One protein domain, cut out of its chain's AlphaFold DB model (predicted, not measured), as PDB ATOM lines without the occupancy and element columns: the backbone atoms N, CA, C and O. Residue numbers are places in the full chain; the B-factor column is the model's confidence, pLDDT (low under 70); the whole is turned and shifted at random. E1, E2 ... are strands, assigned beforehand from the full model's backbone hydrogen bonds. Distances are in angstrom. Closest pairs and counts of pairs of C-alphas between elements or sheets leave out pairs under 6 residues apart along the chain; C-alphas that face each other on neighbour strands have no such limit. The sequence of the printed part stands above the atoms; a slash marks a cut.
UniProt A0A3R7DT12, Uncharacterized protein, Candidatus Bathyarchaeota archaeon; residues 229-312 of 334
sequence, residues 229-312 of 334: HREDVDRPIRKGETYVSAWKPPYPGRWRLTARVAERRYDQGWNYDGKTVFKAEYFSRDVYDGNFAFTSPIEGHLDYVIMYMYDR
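This is residues 229 to 312 of the 334 residues of an uncharacterized protein of Candidatus Bathyarchaeota archaeon (UniProt A0A3R7DT12). One twisted sheet of four antiparallel strands, E1, E6, E3 and E4, forms a curved wall, and the short two-strand pair E2 and E5 covers part of one face, with E5 over E3. From one end of the E3 and E4 hairpin a long loop reaches away, and its residues 269 to 275 stick out free of the body. The printed part has 84 residues, with no named helix and six named strands in the order E1 to E6, of the class all strand. The larger sheet has the order E1, E6, E3, E4, and the smaller one, E2 and E5, is antiparallel too. The whole is only just compact, close to loose, with a radius of gyration of the C-alphas of 13.9 A, and spans 41 by 27 by 18 A.

Begin in the larger sheet with E6, residues 300 to 311, the longest strand; find its C-alpha 300 at (-26.149, -49.154, 6.769), from which it runs 30.4 A to C-alpha 311 at (-41.766, -48.599, -19.325), and bends by 60 degrees at residue 303. E1, residues 229 to 237, begins at C-alpha 229 at (-45.117, -50.162, -4.763), is 20.5 A long and bends by 68 degrees at residue 234. E3, residues 254 to 262, measures 26.3 A, and E4, residues 280 to 287, measures 22.1 A. Look then for the two short strands, E2 at residues 242 to 244, 6.4 A, and E5 at residues 293 to 295, 6.8 A.

In the larger sheet E6 and E3 are inner strands and E1 and E4 are edge strands. E1 and E6 are antiparallel at 154 degrees; look at N 231 and O 305, within hydrogen-bond range at 3.0 A. E6 and E3 are antiparallel at 162 degrees, with N 258 and O 306 at 2.8 A. E3 and E4 form a hairpin, antiparallel at 162 degrees, with N 257 and O 285 at 2.9 A. E2 and E5 are antiparallel at 168 degrees, with N 243 and O 294 at 2.8 A. Between E3 and E5 the closest C-alphas are those of Ala 259 and Phe 294, 7.1 A apart. E4 and E5 are near each other, while E2 and E6 are apart, and so are E1 and E5.

The two C-alphas farthest apart are those of Pro 252 and Asp 273, at 41.7 A. The printed part has no cut. The link from E3 to E4, residues 263 to 279, is long; those from E1 to E2, E4 to E5 and E5 to E6 are tight, and that from E2 to E3 is short. The mean pLDDT of the printed part is 91.8, and residue 270 alone is under 70.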
ATOM      1  N   HIS A 229     -45.018 -49.662  -6.119       88.81
ATOM      2  CA  HIS A 229     -45.117 -50.162  -4.763       88.81
ATOM      3  C   HIS A 229     -43.917 -49.676  -3.945       88.81
ATOM      4  O   HIS A 229     -42.820 -49.496  -4.478       88.81
ATOM      5  N   ARG A 230     -44.115 -49.490  -2.641       88.12
ATOM      6  CA  ARG A 230     -43.044 -49.238  -1.677       88.12
ATOM      7  C   ARG A 230     -43.143 -50.269  -0.568       88.12
ATOM      8  O   ARG A 230     -44.210 -50.426   0.017       88.12
ATOM      9  N   GLU A 231     -42.028 -50.916  -0.259       88.50
ATOM     10  CA  GLU A 231     -41.902 -51.737   0.944       88.50
ATOM     11  C   GLU A 231     -41.059 -50.978   1.969       88.50
ATOM     12  O   GLU A 231     -39.897 -50.660   1.709       88.50
ATOM     13  N   ASP A 232     -41.651 -50.694   3.130       87.12
ATOM     14  CA  ASP A 232     -40.942 -50.164   4.296       87.12
ATOM     15  C   ASP A 232     -40.227 -51.332   4.990       87.12
ATOM     16  O   ASP A 232     -40.856 -52.158   5.653       87.12
ATOM     17  N   VAL A 233     -38.913 -51.441   4.784       90.88
ATOM     18  CA  VAL A 233     -38.104 -52.573   5.259       90.88
ATOM     19  C   VAL A 233     -37.609 -52.342   6.690       90.88
ATOM     20  O   VAL A 233     -37.613 -53.274   7.493       90.88
ATOM     21  N   ASP A 234     -37.187 -51.111   6.998       90.50
ATOM     22  CA  ASP A 234     -36.735 -50.628   8.312       90.50
ATOM     23  C   ASP A 234     -35.805 -51.596   9.075       90.50
ATOM     24  O   ASP A 234     -36.073 -51.987  10.216       90.50
ATOM     25  N   ARG A 235     -34.676 -51.985   8.465       95.00
ATOM     26  CA  ARG A 235     -33.704 -52.881   9.119       95.00
ATOM     27  C   ARG A 235     -32.239 -52.584   8.772       95.00
ATOM     28  O   ARG A 235     -31.959 -52.117   7.670       95.00
ATOM     29  N   PRO A 236     -31.281 -52.965   9.639       97.38
ATOM     30  CA  PRO A 236     -29.864 -52.972   9.280       97.38
ATOM     31  C   PRO A 236     -29.579 -53.891   8.083       97.38
ATOM     32  O   PRO A 236     -30.174 -54.969   7.970       97.38
ATOM     33  N   ILE A 237     -28.641 -53.486   7.224       98.00
ATOM     34  CA  ILE A 237     -28.164 -54.271   6.082       98.00
ATOM     35  C   ILE A 237     -26.637 -54.211   5.986       98.00
ATOM     36  O   ILE A 237     -26.029 -53.143   6.098       98.00
ATOM     37  N   ARG A 238     -25.999 -55.366   5.785       98.12
ATOM     38  CA  ARG A 238     -24.542 -55.447   5.606       98.12
ATOM     39  C   ARG A 238     -24.150 -55.308   4.139       98.12
ATOM     40  O   ARG A 238     -24.896 -55.689   3.239       98.12
ATOM     41  N   LYS A 239     -22.917 -54.863   3.891       98.12
ATOM     42  CA  LYS A 239     -22.316 -54.923   2.553       98.12
ATOM     43  C   LYS A 239     -22.292 -56.368   2.035       98.12
ATOM     44  O   LYS A 239     -21.835 -57.273   2.730       98.12
ATOM     45  N   GLY A 240     -22.757 -56.572   0.806       98.25
ATOM     46  CA  GLY A 240     -22.902 -57.873   0.149       98.25
ATOM     47  C   GLY A 240     -24.167 -58.644   0.540       98.25
ATOM     48  O   GLY A 240     -24.476 -59.659  -0.080       98.25
ATOM     49  N   GLU A 241     -24.924 -58.178   1.537       98.38
ATOM     50  CA  GLU A 241     -26.194 -58.794   1.907       98.38
ATOM     51  C   GLU A 241     -27.256 -58.505   0.844       98.38
ATOM     52  O   GLU A 241     -27.358 -57.386   0.341       98.38
ATOM     53  N   THR A 242     -28.057 -59.519   0.509       98.06
ATOM     54  CA  THR A 242     -29.146 -59.392  -0.462       98.06
ATOM     55  C   THR A 242     -30.496 -59.363   0.239       98.06
ATOM     56  O   THR A 242     -30.879 -60.315   0.913       98.06
ATOM     57  N   TYR A 243     -31.228 -58.273   0.046       97.62
ATOM     58  CA  TYR A 243     -32.652 -58.180   0.325       97.62
ATOM     59  C   TYR A 243     -33.449 -58.713  -0.867       97.62
ATOM     60  O   TYR A 243     -33.109 -58.429  -2.013       97.62
ATOM     61  N   VAL A 244     -34.517 -59.463  -0.608       97.25
ATOM     62  CA  VAL A 244     -35.449 -59.941  -1.634       97.25
ATOM     63  C   VAL A 244     -36.847 -59.517  -1.223       97.25
ATOM     64  O   VAL A 244     -37.291 -59.836  -0.120       97.25
ATOM     65  N   SER A 245     -37.515 -58.788  -2.108       96.31
ATOM     66  CA  SER A 245     -38.896 -58.366  -1.917       96.31
ATOM     67  C   SER A 245     -39.839 -59.559  -2.058       96.31
ATOM     68  O   SER A 245     -39.640 -60.437  -2.909       96.31
ATOM     69  N   ALA A 246     -40.879 -59.589  -1.224       93.81
ATOM     70  CA  ALA A 246     -41.964 -60.556  -1.360       93.81
ATOM     71  C   ALA A 246     -42.989 -60.102  -2.410       93.81
ATOM     72  O   ALA A 246     -43.692 -60.940  -2.982       93.81
ATOM     73  N   TRP A 247     -43.068 -58.795  -2.672       93.44
ATOM     74  CA  TRP A 247     -43.935 -58.245  -3.698       93.44
ATOM     75  C   TRP A 247     -43.512 -58.701  -5.099       93.44
ATOM     76  O   TRP A 247     -42.331 -58.852  -5.425       93.44
ATOM     77  N   LYS A 248     -44.513 -58.932  -5.948       92.62
ATOM     78  CA  LYS A 248     -44.345 -59.318  -7.348       92.62
ATOM     79  C   LYS A 248     -45.139 -58.364  -8.224       92.62
ATOM     80  O   LYS A 248     -46.236 -57.962  -7.827       92.62
ATOM     81  N   PRO A 249     -44.620 -58.022  -9.414       93.25
ATOM     82  CA  PRO A 249     -45.351 -57.146 -10.296       93.25
ATOM     83  C   PRO A 249     -46.611 -57.862 -10.799       93.25
ATOM     84  O   PRO A 249     -46.578 -59.069 -11.051       93.25
ATOM     85  N   PRO A 250     -47.727 -57.142 -10.970       91.94
ATOM     86  CA  PRO A 250     -48.985 -57.717 -11.452       91.94
ATOM     87  C   PRO A 250     -48.906 -58.218 -12.904       91.94
ATOM     88  O   PRO A 250     -49.776 -58.970 -13.338       91.94
ATOM     89  N   TYR A 251     -47.903 -57.778 -13.667       92.75
ATOM     90  CA  TYR A 251     -47.679 -58.156 -15.059       92.75
ATOM     91  C   TYR A 251     -46.234 -57.866 -15.505       92.75
ATOM     92  O   TYR A 251     -45.519 -57.104 -14.840       92.75
ATOM     93  N   PRO A 252     -45.805 -58.432 -16.649       94.31
ATOM     94  CA  PRO A 252     -44.511 -58.136 -17.257       94.31
ATOM     95  C   PRO A 252     -44.364 -56.663 -17.661       94.31
ATOM     96  O   PRO A 252     -45.332 -56.002 -18.047       94.31
ATOM     97  N   GLY A 253     -43.140 -56.147 -17.584       94.38
ATOM     98  CA  GLY A 253     -42.806 -54.757 -17.893       94.38
ATOM     99  C   GLY A 253     -41.333 -54.470 -17.631       94.38
ATOM    100  O   GLY A 253     -40.618 -55.310 -17.082       94.38
ATOM    101  N   ARG A 254     -40.880 -53.266 -17.988       94.75
ATOM    102  CA  ARG A 254     -39.578 -52.756 -17.546       94.75
ATOM    103  C   ARG A 254     -39.765 -52.114 -16.179       94.75
ATOM    104  O   ARG A 254     -40.111 -50.933 -16.060       94.75
ATOM    105  N   TRP A 255     -39.612 -52.925 -15.142       95.62
ATOM    106  CA  TRP A 255     -39.690 -52.458 -13.766       95.62
ATOM    107  C   TRP A 255     -38.341 -51.932 -13.306       95.62
ATOM    108  O   TRP A 255     -37.299 -52.361 -13.787       95.62
ATOM    109  N   ARG A 256     -38.357 -51.016 -12.345       95.56
ATOM    110  CA  ARG A 256     -37.168 -50.515 -11.662       95.56
ATOM    111  C   ARG A 256     -37.324 -50.727 -10.170       95.56
ATOM    112  O   ARG A 256     -38.414 -50.556  -9.628       95.56
ATOM    113  N   LEU A 257     -36.230 -51.116  -9.529       95.69
ATOM    114  CA  LEU A 257     -36.082 -51.173  -8.081       95.69
ATOM    115  C   LEU A 257     -35.132 -50.062  -7.666       95.69
ATOM    116  O   LEU A 257     -34.013 -50.044  -8.166       95.69
ATOM    117  N   THR A 258     -35.539 -49.217  -6.727       95.44
ATOM    118  CA  THR A 258     -34.700 -48.186  -6.114       95.44
ATOM    119  C   THR A 258     -34.664 -48.403  -4.605       95.44
ATOM    120  O   THR A 258     -35.683 -48.280  -3.929       95.44
ATOM    121  N   ALA A 259     -33.495 -48.754  -4.076       95.12
ATOM    122  CA  ALA A 259     -33.271 -48.993  -2.654       95.12
ATOM    123  C   ALA A 259     -32.629 -47.772  -1.990       95.12
ATOM    124  O   ALA A 259     -31.706 -47.183  -2.557       95.12
ATOM    125  N   ARG A 260     -33.080 -47.435  -0.776       93.62
ATOM    126  CA  ARG A 260     -32.456 -46.410   0.068       93.62
ATOM    127  C   ARG A 260     -31.708 -47.060   1.224       93.62
ATOM    128  O   ARG A 260     -32.331 -47.664   2.095       93.62
ATOM    129  N   VAL A 261     -30.395 -46.853   1.277       95.44
ATOM    130  CA  VAL A 261     -29.563 -47.275   2.410       95.44
ATOM    131  C   VAL A 261     -29.060 -46.035   3.141       95.44
ATOM    132  O   VAL A 261     -28.253 -45.276   2.607       95.44
ATOM    133  N   ALA A 262     -29.566 -45.797   4.349       93.50
ATOM    134  CA  ALA A 262     -29.137 -44.702   5.211       93.50
ATOM    135  C   ALA A 262     -27.949 -45.075   6.096       93.50
ATOM    136  O   ALA A 262     -27.736 -46.239   6.426       93.50
ATOM    137  N   GLU A 263     -27.223 -44.057   6.557       94.50
ATOM    138  CA  GLU A 263     -26.164 -44.232   7.563       94.50
ATOM    139  C   GLU A 263     -26.717 -44.739   8.908       94.50
ATOM    140  O   GLU A 263     -26.014 -45.396   9.672       94.50
ATOM    141  N   ARG A 264     -27.983 -44.419   9.210       90.81
ATOM    142  CA  ARG A 264     -28.680 -44.792  10.442       90.81
ATOM    143  C   ARG A 264     -30.185 -44.842  10.227       90.81
ATOM    144  O   ARG A 264     -30.715 -44.148   9.359       90.81
ATOM    145  N   ARG A 265     -30.864 -45.594  11.092       90.38
ATOM    146  CA  ARG A 265     -32.324 -45.624  11.169       90.38
ATOM    147  C   ARG A 265     -32.885 -44.225  11.411       90.38
ATOM    148  O   ARG A 265     -32.400 -43.498  12.277       90.38
ATOM    149  N   TYR A 266     -33.940 -43.887  10.686       84.75
ATOM    150  CA  TYR A 266     -34.738 -42.709  10.973       84.75
ATOM    151  C   TYR A 266     -35.560 -42.895  12.265       84.75
ATOM    152  O   TYR A 266     -36.367 -43.816  12.373       84.75
ATOM    153  N   ASP A 267     -35.359 -42.018  13.251       82.75
ATOM    154  CA  ASP A 267     -35.890 -42.166  14.614       82.75
ATOM    155  C   ASP A 267     -36.674 -40.946  15.133       82.75
ATOM    156  O   ASP A 267     -37.244 -40.993  16.223       82.75
ATOM    157  N   GLN A 268     -36.746 -39.855  14.364       76.31
ATOM    158  CA  GLN A 268     -37.284 -38.585  14.869       76.31
ATOM    159  C   GLN A 268     -38.811 -38.467  14.800       76.31
ATOM    160  O   GLN A 268     -39.391 -37.665  15.532       76.31
ATOM    161  N   GLY A 269     -39.485 -39.257  13.963       74.12
ATOM    162  CA  GLY A 269     -40.926 -39.149  13.724       74.12
ATOM    163  C   GLY A 269     -41.439 -37.711  13.639       74.12
ATOM    164  O   GLY A 269     -40.799 -36.848  13.061       74.12
ATOM    165  N   TRP A 270     -42.568 -37.400  14.272       65.69
ATOM    166  CA  TRP A 270     -43.141 -36.043  14.265       65.69
ATOM    167  C   TRP A 270     -42.229 -34.935  14.834       65.69
ATOM    168  O   TRP A 270     -42.542 -33.761  14.668       65.69
ATOM    169  N   ASN A 271     -41.108 -35.283  15.475       72.69
ATOM    170  CA  ASN A 271     -40.159 -34.333  16.057       72.69
ATOM    171  C   ASN A 271     -39.024 -33.926  15.109       72.69
ATOM    172  O   ASN A 271     -38.102 -33.238  15.545       72.69
ATOM    173  N   TYR A 272     -39.030 -34.355  13.844       76.88
ATOM    174  CA  TYR A 272     -38.022 -33.862  12.903       76.88
ATOM    175  C   TYR A 272     -38.107 -32.354  12.785       76.88
ATOM    176  O   TYR A 272     -39.175 -31.786  12.580       76.88
ATOM    177  N   ASP A 273     -36.949 -31.725  12.874       76.69
ATOM    178  CA  ASP A 273     -36.763 -30.281  12.854       76.69
ATOM    179  C   ASP A 273     -36.746 -29.684  11.437       76.69
ATOM    180  O   ASP A 273     -36.674 -28.461  11.298       76.69
ATOM    181  N   GLY A 274     -36.782 -30.520  10.391       77.12
ATOM    182  CA  GLY A 274     -36.662 -30.087   8.997       77.12
ATOM    183  C   GLY A 274     -35.253 -29.673   8.569       77.12
ATOM    184  O   GLY A 274     -35.066 -29.192   7.451       77.12
ATOM    185  N   LYS A 275     -34.270 -29.824   9.463       79.88
ATOM    186  CA  LYS A 275     -32.882 -29.365   9.301       79.88
ATOM    187  C   LYS A 275     -31.873 -30.493   9.458       79.88
ATOM    188  O   LYS A 275     -30.799 -30.439   8.865       79.88
ATOM    189  N   THR A 276     -32.195 -31.492  10.269       83.31
ATOM    190  CA  THR A 276     -31.382 -32.682  10.461       83.31
ATOM    191  C   THR A 276     -31.277 -33.412   9.120       83.31
ATOM    192  O   THR A 276     -32.264 -33.639   8.425       83.31
ATOM    193  N   VAL A 277     -30.060 -33.768   8.728       87.19
ATOM    194  CA  VAL A 277     -29.824 -34.505   7.486       87.19
ATOM    195  C   VAL A 277     -29.671 -35.977   7.833       87.19
ATOM    196  O   VAL A 277     -28.784 -36.343   8.604       87.19
ATOM    197  N   PHE A 278     -30.522 -36.821   7.258       86.88
ATOM    198  CA  PHE A 278     -30.356 -38.270   7.290       86.88
ATOM    199  C   PHE A 278     -29.642 -38.692   6.013       86.88
ATOM    200  O   PHE A 278     -30.274 -38.853   4.965       86.88
ATOM    201  N   LYS A 279     -28.312 -38.822   6.086       91.88
ATOM    202  CA  LYS A 279     -27.519 -39.214   4.918       91.88
ATOM    203  C   LYS A 279     -27.942 -40.600   4.449       91.88
ATOM    204  O   LYS A 279     -28.095 -41.519   5.255       91.88
ATOM    205  N   ALA A 280     -28.108 -40.729   3.140       92.50
ATOM    206  CA  ALA A 280     -28.469 -41.977   2.500       92.50
ATOM    207  C   ALA A 280     -27.928 -42.038   1.076       92.50
ATOM    208  O   ALA A 280     -27.816 -41.011   0.399       92.50
ATOM    209  N   GLU A 281     -27.644 -43.258   0.637       94.25
ATOM    210  CA  GLU A 281     -27.321 -43.596  -0.741       94.25
ATOM    211  C   GLU A 281     -28.499 -44.318  -1.398       94.25
ATOM    212  O   GLU A 281     -29.283 -45.010  -0.736       94.25
ATOM    213  N   TYR A 282     -28.620 -44.128  -2.711       93.62
ATOM    214  CA  TYR A 282     -29.694 -44.682  -3.525       93.62
ATOM    215  C   TYR A 282     -29.100 -45.559  -4.606       93.62
ATOM    216  O   TYR A 282     -28.169 -45.158  -5.304       93.62
ATOM    217  N   PHE A 283     -29.673 -46.744  -4.754       94.25
ATOM    218  CA  PHE A 283     -29.233 -47.714  -5.740       94.25
ATOM    219  C   PHE A 283     -30.433 -48.150  -6.550       94.25
ATOM    220  O   PHE A 283     -31.380 -48.706  -5.990       94.25
ATOM    221  N   SER A 284     -30.374 -47.912  -7.857       94.31
ATOM    222  CA  SER A 284     -31.431 -48.329  -8.769       94.31
ATOM    223  C   SER A 284     -30.939 -49.371  -9.751       94.31
ATOM    224  O   SER A 284     -29.773 -49.373 -10.144       94.31
ATOM    225  N   ARG A 285     -31.851 -50.241 -10.170       92.25
ATOM    226  CA  ARG A 285     -31.629 -51.174 -11.272       92.25
ATOM    227  C   ARG A 285     -32.934 -51.491 -11.982       92.25
ATOM    228  O   ARG A 285     -33.996 -51.472 -11.354       92.25
ATOM    229  N   ASP A 286     -32.823 -51.877 -13.242       93.50
ATOM    230  CA  ASP A 286     -33.930 -52.482 -13.971       93.50
ATOM    231  C   ASP A 286     -34.183 -53.923 -13.499       93.50
ATOM    232  O   ASP A 286     -33.275 -54.647 -13.080       93.50
ATOM    233  N   VAL A 287     -35.441 -54.341 -13.579       93.75
ATOM    234  CA  VAL A 287     -35.951 -55.657 -13.204       93.75
ATOM    235  C   VAL A 287     -36.946 -56.096 -14.278       93.75
ATOM    236  O   VAL A 287     -38.040 -55.550 -14.394       93.75
ATOM    237  N   TYR A 288     -36.560 -57.092 -15.072       90.56
ATOM    238  CA  TYR A 288     -37.359 -57.591 -16.200       90.56
ATOM    239  C   TYR A 288     -38.092 -58.898 -15.874       90.56
ATOM    240  O   TYR A 288     -39.139 -59.189 -16.442       90.56
ATOM    241  N   ASP A 289     -37.561 -59.685 -14.938       90.19
ATOM    242  CA  ASP A 289     -38.073 -61.005 -14.558       90.19
ATOM    243  C   ASP A 289     -39.102 -60.956 -13.414       90.19
ATOM    244  O   ASP A 289     -39.596 -61.988 -12.961       90.19
ATOM    245  N   GLY A 290     -39.400 -59.755 -12.908       90.44
ATOM    246  CA  GLY A 290     -40.270 -59.534 -11.755       90.44
ATOM    247  C   GLY A 290     -39.690 -59.996 -10.413       90.44
ATOM    248  O   GLY A 290     -40.411 -60.024  -9.412       90.44
ATOM    249  N   ASN A 291     -38.399 -60.345 -10.351       94.56
ATOM    250  CA  ASN A 291     -37.716 -60.699  -9.111       94.56
ATOM    251  C   ASN A 291     -36.943 -59.502  -8.557       94.56
ATOM    252  O   ASN A 291     -35.766 -59.256  -8.840       94.56
ATOM    253  N   PHE A 292     -37.626 -58.759  -7.695       96.94
ATOM    254  CA  PHE A 292     -37.048 -57.633  -6.983       96.94
ATOM    255  C   PHE A 292     -36.103 -58.111  -5.876       96.94
ATOM    256  O   PHE A 292     -36.520 -58.646  -4.849       96.94
ATOM    257  N   ALA A 293     -34.809 -57.908  -6.097       96.19
ATOM    258  CA  ALA A 293     -33.758 -58.170  -5.130       96.19
ATOM    259  C   ALA A 293     -32.759 -57.009  -5.118       96.19
ATOM    260  O   ALA A 293     -32.536 -56.359  -6.131       96.19
ATOM    261  N   PHE A 294     -32.134 -56.737  -3.987       96.00
ATOM    262  CA  PHE A 294     -31.136 -55.686  -3.849       96.00
ATOM    263  C   PHE A 294     -29.973 -56.209  -3.022       96.00
ATOM    264  O   PHE A 294     -30.146 -56.543  -1.853       96.00
ATOM    265  N   THR A 295     -28.788 -56.271  -3.624       97.19
ATOM    266  CA  THR A 295     -27.547 -56.586  -2.915       97.19
ATOM    267  C   THR A 295     -26.873 -55.285  -2.512       97.19
ATOM    268  O   THR A 295     -26.475 -54.510  -3.381       97.19
ATOM    269  N   SER A 296     -26.742 -55.035  -1.209       97.44
ATOM    270  CA  SER A 296     -26.218 -53.759  -0.723       97.44
ATOM    271  C   SER A 296     -24.716 -53.629  -0.990       97.44
ATOM    272  O   SER A 296     -23.945 -54.478  -0.537       97.44
ATOM    273  N   PRO A 297     -24.241 -52.573  -1.671       96.75
ATOM    274  CA  PRO A 297     -22.808 -52.349  -1.870       96.75
ATOM    275  C   PRO A 297     -22.126 -51.723  -0.643       96.75
ATOM    276  O   PRO A 297     -20.893 -51.696  -0.572       96.75
ATOM    277  N   ILE A 298     -22.916 -51.251   0.325       97.38
ATOM    278  CA  ILE A 298     -22.472 -50.583   1.550       97.38
ATOM    279  C   ILE A 298     -23.135 -51.203   2.787       97.38
ATOM    280  O   ILE A 298     -24.095 -51.970   2.683       97.38
ATOM    281  N   GLU A 299     -22.604 -50.886   3.960       97.81
ATOM    282  CA  GLU A 299     -23.269 -51.148   5.237       97.81
ATOM    283  C   GLU A 299     -24.134 -49.946   5.627       97.81
ATOM    284  O   GLU A 299     -23.766 -48.803   5.350       97.81
ATOM    285  N   GLY A 300     -25.271 -50.204   6.268       97.00
ATOM    286  CA  GLY A 300     -26.149 -49.154   6.769       97.00
ATOM    287  C   GLY A 300     -27.500 -49.689   7.226       97.00
ATOM    288  O   GLY A 300     -27.624 -50.827   7.685       97.00
ATOM    289  N   HIS A 301     -28.529 -48.861   7.081       96.75
ATOM    290  CA  HIS A 301     -29.920 -49.191   7.373       96.75
ATOM    291  C   HIS A 301     -30.744 -49.118   6.086       96.75
ATOM    292  O   HIS A 301     -30.786 -48.081   5.432       96.75
ATOM    293  N   LEU A 302     -31.368 -50.228   5.695       96.31
ATOM    294  CA  LEU A 302     -32.300 -50.281   4.573       96.31
ATOM    295  C   LEU A 302     -33.667 -49.796   5.066       96.31
ATOM    296  O   LEU A 302     -34.385 -50.541   5.734       96.31
ATOM    297  N   ASP A 303     -34.006 -48.544   4.755       88.69
ATOM    298  CA  ASP A 303     -35.275 -47.936   5.174       88.69
ATOM    299  C   ASP A 303     -36.433 -48.490   4.344       88.69
ATOM    300  O   ASP A 303     -37.396 -49.022   4.891       88.69
ATOM    301  N   TYR A 304     -36.327 -48.381   3.020       89.25
ATOM    302  CA  TYR A 304     -37.361 -48.807   2.087       89.25
ATOM    303  C   TYR A 304     -36.773 -49.205   0.733       89.25
ATOM    304  O   TYR A 304     -35.645 -48.842   0.374       89.25
ATOM    305  N   VAL A 305     -37.595 -49.897  -0.052       93.56
ATOM    306  CA  VAL A 305     -37.407 -50.060  -1.495       93.56
ATOM    307  C   VAL A 305     -38.627 -49.540  -2.251       93.56
ATOM    308  O   VAL A 305     -39.764 -49.741  -1.826       93.56
ATOM    309  N   ILE A 306     -38.390 -48.873  -3.377       93.06
ATOM    310  CA  ILE A 306     -39.419 -48.443  -4.329       93.06
ATOM    311  C   ILE A 306     -39.330 -49.350  -5.545       93.06
ATOM    312  O   ILE A 306     -38.252 -49.545  -6.102       93.06
ATOM    313  N   MET A 307     -40.465 -49.874  -5.976       94.25
ATOM    314  CA  MET A 307     -40.603 -50.654  -7.196       94.25
ATOM    315  C   MET A 307     -41.611 -49.953  -8.081       94.25
ATOM    316  O   MET A 307     -42.728 -49.706  -7.645       94.25
ATOM    317  N   TYR A 308     -41.248 -49.610  -9.307       94.50
ATOM    318  CA  TYR A 308     -42.177 -48.955 -10.223       94.50
ATOM    319  C   TYR A 308     -41.925 -49.391 -11.652       94.50
ATOM    320  O   TYR A 308     -40.807 -49.730 -12.033       94.50
ATOM    321  N   MET A 309     -42.980 -49.406 -12.451       94.56
ATOM    322  CA  MET A 309     -42.860 -49.683 -13.868       94.56
ATOM    323  C   MET A 309     -42.488 -48.398 -14.588       94.56
ATOM    324  O   MET A 309     -43.267 -47.443 -14.637       94.56
ATOM    325  N   TYR A 310     -41.283 -48.393 -15.138       94.56
ATOM    326  CA  TYR A 310     -40.761 -47.267 -15.891       94.56
ATOM    327  C   TYR A 310     -41.314 -47.249 -17.317       94.56
ATOM    328  O   TYR A 310     -41.696 -46.197 -17.832       94.56
ATOM    329  N   ASP A 311     -41.393 -48.430 -17.928       94.50
ATOM    330  CA  ASP A 311     -41.766 -48.599 -19.325       94.50
ATOM    331  C   ASP A 311     -42.428 -49.962 -19.555       94.50
ATOM    332  O   ASP A 311     -42.291 -50.894 -18.754       94.50
ATOM    333  N   ARG A 312     -43.162 -50.073 -20.658       93.75
ATOM    334  CA  ARG A 312     -43.809 -51.314 -21.076       93.75
ATOM    335  C   ARG A 312     -42.911 -52.162 -21.972       93.75
ATOM    336  O   ARG A 312     -41.934 -51.691 -22.547       93.75
TER     337      ARG A 312